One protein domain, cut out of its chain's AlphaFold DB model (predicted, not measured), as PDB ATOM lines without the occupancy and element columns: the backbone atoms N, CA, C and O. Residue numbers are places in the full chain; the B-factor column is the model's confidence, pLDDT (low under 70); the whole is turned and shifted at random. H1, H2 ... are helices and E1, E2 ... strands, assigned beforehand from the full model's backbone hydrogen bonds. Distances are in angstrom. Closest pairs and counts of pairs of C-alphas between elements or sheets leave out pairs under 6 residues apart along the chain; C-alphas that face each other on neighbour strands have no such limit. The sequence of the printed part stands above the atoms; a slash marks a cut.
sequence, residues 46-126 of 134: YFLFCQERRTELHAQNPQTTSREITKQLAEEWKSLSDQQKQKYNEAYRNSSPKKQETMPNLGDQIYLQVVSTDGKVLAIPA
ATOM      1  N   TYR A  46      -5.132  13.580 -35.439       81.81
ATOM      2  CA  TYR A  46      -5.515  14.579 -34.433       81.81
ATOM      3  C   TYR A  46      -4.472  15.696 -34.255       81.81
ATOM      4  O   TYR A  46      -4.810  16.857 -34.059       81.81
ATOM      5  N   PHE A  47      -3.185  15.362 -34.335       80.31
ATOM      6  CA  PHE A  47      -2.098  16.328 -34.192       80.31
ATOM      7  C   PHE A  47      -2.052  17.318 -35.360       80.31
ATOM      8  O   PHE A  47      -1.825  18.501 -35.123       80.31
ATOM      9  N   LEU A  48      -2.300  16.853 -36.592       80.19
ATOM     10  CA  LEU A  48      -2.411  17.728 -37.767       80.19
ATOM     11  C   LEU A  48      -3.551  18.736 -37.579       80.19
ATOM     12  O   LEU A  48      -3.321  19.939 -37.670       80.19
ATOM     13  N   PHE A  49      -4.730  18.244 -37.187       83.56
ATOM     14  CA  PHE A  49      -5.881  19.081 -36.854       83.56
ATOM     15  C   PHE A  49      -5.552  20.113 -35.765       83.56
ATOM     16  O   PHE A  49      -5.802  21.307 -35.933       83.56
ATOM     17  N   CYS A  50      -4.930  19.684 -34.663       83.00
ATOM     18  CA  CYS A  50      -4.560  20.598 -33.587       83.00
ATOM     19  C   CYS A  50      -3.534  21.647 -34.014       83.00
ATOM     20  O   CYS A  50      -3.568  22.752 -33.484       83.00
ATOM     21  N   GLN A  51      -2.599  21.326 -34.908       83.06
ATOM     22  CA  GLN A  51      -1.549  22.263 -35.295       83.06
ATOM     23  C   GLN A  51      -2.094  23.421 -36.138       83.06
ATOM     24  O   GLN A  51      -1.755  24.578 -35.870       83.06
ATOM     25  N   GLU A  52      -2.971  23.125 -37.095       83.50
ATOM     26  CA  GLU A  52      -3.643  24.149 -37.901       83.50
ATOM     27  C   GLU A  52      -4.562  25.002 -37.019       83.50
ATOM     28  O   GLU A  52      -4.370  26.214 -36.885       83.50
ATOM     29  N   ARG A  53      -5.479  24.356 -36.291       84.50
ATOM     30  CA  ARG A  53      -6.482  25.066 -35.493       84.50
ATOM     31  C   ARG A  53      -5.911  25.831 -34.309       84.50
ATOM     32  O   ARG A  53      -6.413  26.899 -33.972       84.50
ATOM     33  N   ARG A  54      -4.848  25.337 -33.667       83.81
ATOM     34  CA  ARG A  54      -4.187  26.084 -32.584       83.81
ATOM     35  C   ARG A  54      -3.588  27.384 -33.102       83.81
ATOM     36  O   ARG A  54      -3.616  28.369 -32.374       83.81
ATOM     37  N   THR A  55      -3.055  27.388 -34.322       84.19
ATOM     38  CA  THR A  55      -2.487  28.595 -34.935       84.19
ATOM     39  C   THR A  55      -3.591  29.610 -35.231       84.19
ATOM     40  O   THR A  55      -3.449  30.777 -34.873       84.19
ATOM     41  N   GLU A  56      -4.725  29.155 -35.772       85.19
ATOM     42  CA  GLU A  56      -5.917  29.984 -36.004       85.19
ATOM     43  C   GLU A  56      -6.481  30.568 -34.699       85.19
ATOM     44  O   GLU A  56      -6.667  31.779 -34.585       85.19
ATOM     45  N   LEU A  57      -6.699  29.728 -33.682       83.38
ATOM     46  CA  LEU A  57      -7.273  30.155 -32.401       83.38
ATOM     47  C   LEU A  57      -6.345  31.084 -31.624       83.38
ATOM     48  O   LEU A  57      -6.818  31.999 -30.955       83.38
ATOM     49  N   HIS A  58      -5.033  30.878 -31.721       82.19
ATOM     50  CA  HIS A  58      -4.057  31.763 -31.098       82.19
ATOM     51  C   HIS A  58      -3.954  33.108 -31.831       82.19
ATOM     52  O   HIS A  58      -3.759  34.132 -31.182       82.19
ATOM     53  N   ALA A  59      -4.139  33.125 -33.156       83.94
ATOM     54  CA  ALA A  59      -4.215  34.363 -33.930       83.94
ATOM     55  C   ALA A  59      -5.486  35.166 -33.612       83.94
ATOM     56  O   ALA A  59      -5.431  36.387 -33.506       83.94
ATOM     57  N   GLN A  60      -6.620  34.486 -33.422       83.31
ATOM     58  CA  GLN A  60      -7.883  35.128 -33.042       83.31
ATOM     59  C   GLN A  60      -7.904  35.563 -31.571       83.31
ATOM     60  O   GLN A  60      -8.469  36.602 -31.245       83.31
ATOM     61  N   ASN A  61      -7.293  34.778 -30.680       76.81
ATOM     62  CA  ASN A  61      -7.318  35.002 -29.239       76.81
ATOM     63  C   ASN A  61      -5.916  34.845 -28.627       76.81
ATOM     64  O   ASN A  61      -5.635  33.843 -27.960       76.81
ATOM     65  N   PRO A  62      -5.034  35.849 -28.781       77.44
ATOM     66  CA  PRO A  62      -3.674  35.793 -28.240       77.44
ATOM     67  C   PRO A  62      -3.627  35.810 -26.700       77.44
ATOM     68  O   PRO A  62      -2.604  35.482 -26.109       77.44
ATOM     69  N   GLN A  63      -4.729  36.181 -26.038       80.81
ATOM     70  CA  GLN A  63      -4.867  36.176 -24.576       80.81
ATOM     71  C   GLN A  63      -5.267  34.801 -24.013       80.81
ATOM     72  O   GLN A  63      -5.123  34.549 -22.814       80.81
ATOM     73  N   THR A  64      -5.779  33.892 -24.851       78.25
ATOM     74  CA  THR A  64      -6.258  32.591 -24.379       78.25
ATOM     75  C   THR A  64      -5.084  31.649 -24.145       78.25
ATOM     76  O   THR A  64      -4.209  31.451 -24.987       78.25
ATOM     77  N   THR A  65      -5.071  31.004 -22.978       84.19
ATOM     78  CA  THR A  65      -4.003  30.069 -22.620       84.19
ATOM     79  C   THR A  65      -4.035  28.841 -23.533       84.19
ATOM     80  O   THR A  65      -5.074  28.212 -23.719       84.19
ATOM     81  N   SER A  66      -2.864  28.415 -24.016       79.62
ATOM     82  CA  SER A  66      -2.689  27.206 -24.844       79.62
ATOM     83  C   SER A  66      -3.387  25.947 -24.302       79.62
ATOM     84  O   SER A  66      -3.804  25.082 -25.072       79.62
ATOM     85  N   ARG A  67      -3.504  25.830 -22.974       84.44
ATOM     86  CA  ARG A  67      -4.201  24.735 -22.288       84.44
ATOM     87  C   ARG A  67      -5.695  24.714 -22.605       84.44
ATOM     88  O   ARG A  67      -6.236  23.635 -22.816       84.44
ATOM     89  N   GLU A  68      -6.332  25.877 -22.640       86.25
ATOM     90  CA  GLU A  68      -7.769  25.988 -22.885       86.25
ATOM     91  C   GLU A  68      -8.088  25.733 -24.358       86.25
ATOM     92  O   GLU A  68      -8.953  24.918 -24.663       86.25
ATOM     93  N   ILE A  69      -7.260  26.273 -25.258       85.69
ATOM     94  CA  ILE A  69      -7.306  25.965 -26.696       85.69
ATOM     95  C   ILE A  69      -7.207  24.449 -26.924       85.69
ATOM     96  O   ILE A  69      -7.995  23.867 -27.658       85.69
ATOM     97  N   THR A  70      -6.271  23.774 -26.250       85.25
ATOM     98  CA  THR A  70      -6.098  22.318 -26.411       85.25
ATOM     99  C   THR A  70      -7.324  21.529 -25.944       85.25
ATOM    100  O   THR A  70      -7.646  20.507 -26.546       85.25
ATOM    101  N   LYS A  71      -8.015  21.975 -24.885       88.88
ATOM    102  CA  LYS A  71      -9.253  21.328 -24.424       88.88
ATOM    103  C   LYS A  71     -10.386  21.506 -25.428       88.88
ATOM    104  O   LYS A  71     -11.003  20.511 -25.794       88.88
ATOM    105  N   GLN A  72     -10.601  22.732 -25.905       87.44
ATOM    106  CA  GLN A  72     -11.628  23.029 -26.907       87.44
ATOM    107  C   GLN A  72     -11.417  22.195 -28.176       87.44
ATOM    108  O   GLN A  72     -12.347  21.559 -28.660       87.44
ATOM    109  N   LEU A  73     -10.169  22.081 -28.643       87.75
ATOM    110  CA  LEU A  73      -9.827  21.245 -29.797       87.75
ATOM    111  C   LEU A  73     -10.065  19.750 -29.557       87.75
ATOM    112  O   LEU A  73     -10.434  19.032 -30.486       87.75
ATOM    113  N   ALA A  74      -9.856  19.262 -28.333       87.81
ATOM    114  CA  ALA A  74     -10.119  17.868 -27.991       87.81
ATOM    115  C   ALA A  74     -11.622  17.553 -27.994       87.81
ATOM    116  O   ALA A  74     -12.018  16.460 -28.404       87.81
ATOM    117  N   GLU A  75     -12.451  18.488 -27.530       89.62
ATOM    118  CA  GLU A  75     -13.912  18.379 -27.573       89.62
ATOM    119  C   GLU A  75     -14.433  18.482 -29.006       89.62
ATOM    120  O   GLU A  75     -15.198  17.618 -29.435       89.62
ATOM    121  N   GLU A  76     -13.940  19.452 -29.779       88.00
ATOM    122  CA  GLU A  76     -14.269  19.603 -31.198       88.00
ATOM    123  C   GLU A  76     -13.918  18.326 -31.966       88.00
ATOM    124  O   GLU A  76     -14.770  17.769 -32.650       88.00
ATOM    125  N   TRP A  77     -12.719  17.770 -31.760       85.94
ATOM    126  CA  TRP A  77     -12.306  16.522 -32.402       85.94
ATOM    127  C   TRP A  77     -13.198  15.327 -32.058       85.94
ATOM    128  O   TRP A  77     -13.459  14.480 -32.914       85.94
ATOM    129  N   LYS A  78     -13.673  15.228 -30.812       85.94
ATOM    130  CA  LYS A  78     -14.616  14.170 -30.423       85.94
ATOM    131  C   LYS A  78     -15.946  14.331 -31.154       85.94
ATOM    132  O   LYS A  78     -16.456  13.326 -31.650       85.94
ATOM    133  N   SER A  79     -16.426  15.567 -31.276       87.50
ATOM    134  CA  SER A  79     -17.677  15.934 -31.949       87.50
ATOM    135  C   SER A  79     -17.608  15.902 -33.481       87.50
ATOM    136  O   SER A  79     -18.655  15.848 -34.123       87.50
ATOM    137  N   LEU A  80     -16.414  15.908 -34.091       84.00
ATOM    138  CA  LEU A  80     -16.259  15.771 -35.546       84.00
ATOM    139  C   LEU A  80     -16.849  14.446 -36.049       84.00
ATOM    140  O   LEU A  80     -16.666  13.385 -35.438       84.00
ATOM    141  N   SER A  81     -17.483  14.502 -37.219       86.75
ATOM    142  CA  SER A  81     -18.004  13.324 -37.911       86.75
ATOM    143  C   SER A  81     -16.878  12.422 -38.425       86.75
ATOM    144  O   SER A  81     -15.756  12.873 -38.695       86.75
ATOM    145  N   ASP A  82     -17.181  11.135 -38.610       82.25
ATOM    146  CA  ASP A  82     -16.214  10.158 -39.123       82.25
ATOM    147  C   ASP A  82     -15.674  10.545 -40.504       82.25
ATOM    148  O   ASP A  82     -14.503  10.315 -40.791       82.25
ATOM    149  N   GLN A  83     -16.471  11.243 -41.321       82.31
ATOM    150  CA  GLN A  83     -16.029  11.777 -42.612       82.31
ATOM    151  C   GLN A  83     -14.903  12.809 -42.470       82.31
ATOM    152  O   GLN A  83     -13.919  12.767 -43.214       82.31
ATOM    153  N   GLN A  84     -15.003  13.724 -41.502       80.81
ATOM    154  CA  GLN A  84     -13.953  14.718 -41.272       80.81
ATOM    155  C   GLN A  84     -12.707  14.067 -40.674       80.81
ATOM    156  O   GLN A  84     -11.598  14.322 -41.144       80.81
ATOM    157  N   LYS A  85     -12.879  13.145 -39.719       82.94
ATOM    158  CA  LYS A  85     -11.773  12.339 -39.176       82.94
ATOM    159  C   LYS A  85     -11.067  11.533 -40.271       82.94
ATOM    160  O   LYS A  85      -9.839  11.452 -40.274       82.94
ATOM    161  N   GLN A  86     -11.816  10.994 -41.232       82.50
ATOM    162  CA  GLN A  86     -11.283  10.242 -42.365       82.50
ATOM    163  C   GLN A  86     -10.473  11.122 -43.319       82.50
ATOM    164  O   GLN A  86      -9.400  10.695 -43.744       82.50
ATOM    165  N   LYS A  87     -10.895  12.368 -43.569       84.69
ATOM    166  CA  LYS A  87     -10.093  13.349 -44.322       84.69
ATOM    167  C   LYS A  87      -8.732  13.589 -43.663       84.69
ATOM    168  O   LYS A  87      -7.708  13.561 -44.339       84.69
ATOM    169  N   TYR A  88      -8.698  13.763 -42.340       81.19
ATOM    170  CA  TYR A  88      -7.435  13.918 -41.607       81.19
ATOM    171  C   TYR A  88      -6.605  12.630 -41.577       81.19
ATOM    172  O   TYR A  88      -5.379  12.694 -41.595       81.19
ATOM    173  N   ASN A  89      -7.244  11.458 -41.564       80.94
ATOM    174  CA  ASN A  89      -6.558  10.169 -41.653       80.94
ATOM    175  C   ASN A  89      -5.919   9.951 -43.037       80.94
ATOM    176  O   ASN A  89      -4.789   9.478 -43.139       80.94
ATOM    177  N   GLU A  90      -6.602  10.347 -44.109       80.44
ATOM    178  CA  GLU A  90      -6.045  10.330 -45.460       80.44
ATOM    179  C   GLU A  90      -4.909  11.345 -45.614       80.44
ATOM    180  O   GLU A  90      -3.835  10.990 -46.103       80.44
ATOM    181  N   ALA A  91      -5.097  12.566 -45.106       75.62
ATOM    182  CA  ALA A  91      -4.047  13.577 -45.057       75.62
ATOM    183  C   ALA A  91      -2.827  13.076 -44.272       75.62
ATOM    184  O   ALA A  91      -1.705  13.234 -44.739       75.62
ATOM    185  N   TYR A  92      -3.031  12.386 -43.145       74.00
ATOM    186  CA  TYR A  92      -1.968  11.727 -42.382       74.00
ATOM    187  C   TYR A  92      -1.258  10.624 -43.178       74.00
ATOM    188  O   TYR A  92      -0.030  10.487 -43.138       74.00
ATOM    189  N   ARG A  93      -2.028   9.822 -43.919       71.56
ATOM    190  CA  ARG A  93      -1.484   8.765 -44.774       71.56
ATOM    191  C   ARG A  93      -0.610   9.351 -45.884       71.56
ATOM    192  O   ARG A  93       0.441   8.786 -46.171       71.56
ATOM    193  N   ASN A  94      -0.994  10.504 -46.429       67.94
ATOM    194  CA  ASN A  94      -0.238  11.223 -47.453       67.94
ATOM    195  C   ASN A  94       0.934  12.047 -46.879       67.94
ATOM    196  O   ASN A  94       1.968  12.189 -47.523       67.94
ATOM    197  N   SER A  95       0.810  12.551 -45.647       58.78
ATOM    198  CA  SER A  95       1.853  13.313 -44.946       58.78
ATOM    199  C   SER A  95       2.887  12.424 -44.257       58.78
ATOM    200  O   SER A  95       3.813  12.935 -43.622       58.78
ATOM    201  N   SER A  96       2.734  11.097 -44.317       52.44
ATOM    202  CA  SER A  96       3.820  10.193 -43.963       52.44
ATOM    203  C   SER A  96       4.971  10.500 -44.917       52.44
ATOM    204  O   SER A  96       4.810  10.275 -46.117       52.44
ATOM    205  N   PRO A  97       6.126  11.000 -44.436       47.66
ATOM    206  CA  PRO A  97       7.278  11.105 -45.308       47.66
ATOM    207  C   PRO A  97       7.507   9.692 -45.834       47.66
ATOM    208  O   PRO A  97       7.649   8.756 -45.034       47.66
ATOM    209  N   LYS A  98       7.473   9.512 -47.162       43.47
ATOM    210  CA  LYS A  98       8.073   8.327 -47.777       43.47
ATOM    211  C   LYS A  98       9.410   8.168 -47.064       43.47
ATOM    212  O   LYS A  98      10.175   9.132 -47.025       43.47
ATOM    213  N   LYS A  99       9.597   7.043 -46.357       39.94
ATOM    214  CA  LYS A  99      10.840   6.758 -45.629       39.94
ATOM    215  C   LYS A  99      11.958   7.135 -46.591       39.94
ATOM    216  O   LYS A  99      11.941   6.630 -47.707       39.94
ATOM    217  N   GLN A 100      12.799   8.092 -46.210       41.09
ATOM    218  CA  GLN A 100      13.875   8.569 -47.066       41.09
ATOM    219  C   GLN A 100      14.672   7.334 -47.485       41.09
ATOM    220  O   GLN A 100      15.262   6.675 -46.629       41.09
ATOM    221  N   GLU A 101      14.581   6.952 -48.758       46.94
ATOM    222  CA  GLU A 101      15.378   5.861 -49.301       46.94
ATOM    223  C   GLU A 101      16.825   6.337 -49.273       46.94
ATOM    224  O   GLU A 101      17.256   7.164 -50.072       46.94
ATOM    225  N   THR A 102      17.571   5.865 -48.280       53.12
ATOM    226  CA  THR A 102      19.026   5.897 -48.324       53.12
ATOM    227  C   THR A 102      19.445   5.001 -49.484       53.12
ATOM    228  O   THR A 102      19.197   3.795 -49.437       53.12
ATOM    229  N   MET A 103      20.019   5.584 -50.538       57.03
ATOM    230  CA  MET A 103      20.501   4.823 -51.694       57.03
ATOM    231  C   MET A 103      21.591   3.816 -51.280       57.03
ATOM    232  O   MET A 103      22.283   4.046 -50.281       57.03
ATOM    233  N   PRO A 104      21.757   2.698 -52.013       57.41
ATOM    234  CA  PRO A 104      22.801   1.720 -51.724       57.41
ATOM    235  C   PRO A 104      24.198   2.355 -51.788       57.41
ATOM    236  O   PRO A 104      24.494   3.162 -52.666       57.41
ATOM    237  N   ASN A 105      25.040   1.982 -50.818       54.06
ATOM    238  CA  ASN A 105      26.421   2.434 -50.663       54.06
ATOM    239  C   ASN A 105      27.235   2.092 -51.921       54.06
ATOM    240  O   ASN A 105      27.426   0.917 -52.233       54.06
ATOM    241  N   LEU A 106      27.709   3.118 -52.629       50.75
ATOM    242  CA  LEU A 106      28.625   2.970 -53.754       50.75
ATOM    243  C   LEU A 106      29.973   3.584 -53.359       50.75
ATOM    244  O   LEU A 106      30.302   4.694 -53.760       50.75
ATOM    245  N   GLY A 107      30.702   2.859 -52.504       53.25
ATOM    246  CA  GLY A 107      32.046   3.209 -52.044       53.25
ATOM    247  C   GLY A 107      32.054   4.353 -51.034       53.25
ATOM    248  O   GLY A 107      32.089   5.509 -51.430       53.25
ATOM    249  N   ASP A 108      32.011   4.019 -49.738       55.16
ATOM    250  CA  ASP A 108      32.252   4.867 -48.547       55.16
ATOM    251  C   ASP A 108      31.529   6.226 -48.437       55.16
ATOM    252  O   ASP A 108      31.619   6.902 -47.409       55.16
ATOM    253  N   GLN A 109      30.729   6.601 -49.429       51.06
ATOM    254  CA  GLN A 109      30.069   7.886 -49.526       51.06
ATOM    255  C   GLN A 109      28.556   7.689 -49.483       51.06
ATOM    256  O   GLN A 109      27.939   7.093 -50.367       51.06
ATOM    257  N   ILE A 110      27.946   8.198 -48.413       56.38
ATOM    258  CA  ILE A 110      26.493   8.267 -48.283       56.38
ATOM    259  C   ILE A 110      25.987   9.519 -49.004       56.38
ATOM    260  O   ILE A 110      26.314  10.649 -48.639       56.38
ATOM    261  N   TYR A 111      25.174   9.321 -50.037       54.69
ATOM    262  CA  TYR A 111      24.486  10.406 -50.729       54.69
ATOM    263  C   TYR A 111      23.039  10.484 -50.242       54.69
ATOM    264  O   TYR A 111      22.322   9.482 -50.216       54.69
ATOM    265  N   LEU A 112      22.612  11.683 -49.842       57.09
ATOM    266  CA  LEU A 112      21.227  11.977 -49.483       57.09
ATOM    267  C   LEU A 112      20.590  12.791 -50.610       57.09
ATOM    268  O   LEU A 112      21.109  13.842 -50.987       57.09
ATOM    269  N   GLN A 113      19.445  12.335 -51.120       51.12
ATOM    270  CA  GLN A 113      18.637  13.126 -52.042       51.12
ATOM    271  C   GLN A 113      17.682  14.019 -51.239       51.12
ATOM    272  O   GLN A 113      16.735  13.532 -50.620       51.12
ATOM    273  N   VAL A 114      17.913  15.334 -51.251       52.69
ATOM    274  CA  VAL A 114      16.912  16.325 -50.833       52.69
ATOM    275  C   VAL A 114      16.168  16.806 -52.077       52.69
ATOM    276  O   VAL A 114      16.752  17.387 -52.989       52.69
ATOM    277  N   VAL A 115      14.867  16.518 -52.152       48.91
ATOM    278  CA  VAL A 115      13.995  17.099 -53.180       48.91
ATOM    279  C   VAL A 115      13.629  18.501 -52.700       48.91
ATOM    280  O   VAL A 115      12.889  18.636 -51.726       48.91
ATOM    281  N   SER A 116      14.189  19.537 -53.334       47.56
ATOM    282  CA  SER A 116      13.742  20.919 -53.108       47.56
ATOM    283  C   SER A 116      12.302  21.075 -53.602       47.56
ATOM    284  O   SER A 116      11.921  20.456 -54.600       47.56
ATOM    285  N   THR A 117      11.506  21.928 -52.954       48.34
ATOM    286  CA  THR A 117      10.118  22.252 -53.353       48.34
ATOM    287  C   THR A 117      10.007  22.874 -54.749       48.34
ATOM    288  O   THR A 117       8.915  22.951 -55.297       48.34
ATOM    289  N   ASP A 118      11.135  23.248 -55.352       56.66
ATOM    290  CA  ASP A 118      11.236  23.843 -56.689       56.66
ATOM    291  C   ASP A 118      11.522  22.808 -57.794       56.66
ATOM    292  O   ASP A 118      11.894  23.166 -58.910       56.66
ATOM    293  N   GLY A 119      11.424  21.507 -57.491       52.84
ATOM    294  CA  GLY A 119      11.628  20.432 -58.471       52.84
ATOM    295  C   GLY A 119      13.086  20.207 -58.894       52.84
ATOM    296  O   GLY A 119      13.350  19.377 -59.761       52.84
ATOM    297  N   LYS A 120      14.053  20.895 -58.274       52.69
ATOM    298  CA  LYS A 120      15.488  20.654 -58.483       52.69
ATOM    299  C   LYS A 120      16.026  19.697 -57.422       52.69
ATOM    300  O   LYS A 120      16.014  19.995 -56.227       52.69
ATOM    301  N   VAL A 121      16.492  18.537 -57.877       50.66
ATOM    302  CA  VAL A 121      17.183  17.539 -57.057       50.66
ATOM    303  C   VAL A 121      18.620  18.011 -56.845       50.66
ATOM    304  O   VAL A 121      19.390  18.069 -57.799       50.66
ATOM    305  N   LEU A 122      18.983  18.365 -55.611       50.09
ATOM    306  CA  LEU A 122      20.365  18.702 -55.264       50.09
ATOM    307  C   LEU A 122      20.978  17.536 -54.482       50.09
ATOM    308  O   LEU A 122      20.518  17.194 -53.393       50.09
ATOM    309  N   ALA A 123      22.007  16.913 -55.058       51.09
ATOM    310  CA  ALA A 123      22.804  15.893 -54.390       51.09
ATOM    311  C   ALA A 123      23.833  16.584 -53.488       51.09
ATOM    312  O   ALA A 123      24.732  17.266 -53.980       51.09
ATOM    313  N   ILE A 124      23.695  16.429 -52.170       54.16
ATOM    314  CA  ILE A 124      24.654  16.972 -51.202       54.16
ATOM    315  C   ILE A 124      25.471  15.802 -50.636       54.16
ATOM    316  O   ILE A 124      24.881  14.893 -50.043       54.16
ATOM    317  N   PRO A 125      26.807  15.792 -50.796       56.16
ATOM    318  CA  PRO A 125      27.655  14.796 -50.153       56.16
ATOM    319  C   PRO A 125      27.701  15.068 -48.642       56.16
ATOM    320  O   PRO A 125      28.138  16.133 -48.207       56.16
ATOM    321  N   ALA A 126      27.233  14.122 -47.826       54.78
ATOM    322  CA  ALA A 126      27.319  14.230 -46.372       54.78
ATOM    323  C   ALA A 126      28.695  13.734 -45.897       54.78
ATOM    324  O   ALA A 126      28.998  12.548 -46.002       54.78
TER     325      ALA A 126
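Overview. This is residues 46 to 126 of the 134 residues of the protein "HMG box family protein" of Trichomonas vaginalis (UniProt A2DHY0). A strand hairpin, E1 and E2, lies far from a head of three helices, H1, H2 and H3, at the other end of the long link of residues 95 to 110. H1 and H2 are steeply tilted; H3 touches H1. The 81 printed residues, mostly helix by class, run H1, H2, H3, E1, E2; the sheet E1 - E2 is antiparallel. The whole is extended, radius of gyration of the C-alphas 19.5 A, spans 54 by 31 by 23 A.

Along the chain. E1 is residues 111 to 115; E2, residues 121 to 125, ends at C-alpha (27.655, 14.796, -50.153). H1, residues 46 to 60, 20.7 A, begins at C-alpha (-5.515, 14.579, -34.433). H2 is residues 66 to 79, 20.1 A; H3, residues 82 to 94, 18.0 A.

Arrangement. C-alphas 115 and 121 of hairpin E1 and E2 face each other at 5.0 A; no N and O pair across is within hydrogen-bond range. H1 and H2 are apart from both strands. H1 touches H2, closest C-alphas Cys 50 and Leu 73, 6.5 A, opposite ways at a steep tilt of 54 degrees. Residues 46 to 49 of H1 touch H3, about perpendicular at 76 degrees, closest C-alphas Phe 49 and Tyr 88, 7.2 A. In H1, H2 and H3 every O i to N i+4 pair is within hydrogen-bond range.

Size, cuts and confidence. The farthest C-alphas, Gln 63 and Gly 107, are 56.6 A apart. The printed part has no cut; the link H3 to E1 is long. Residues 94 to 126 have pLDDT under 70.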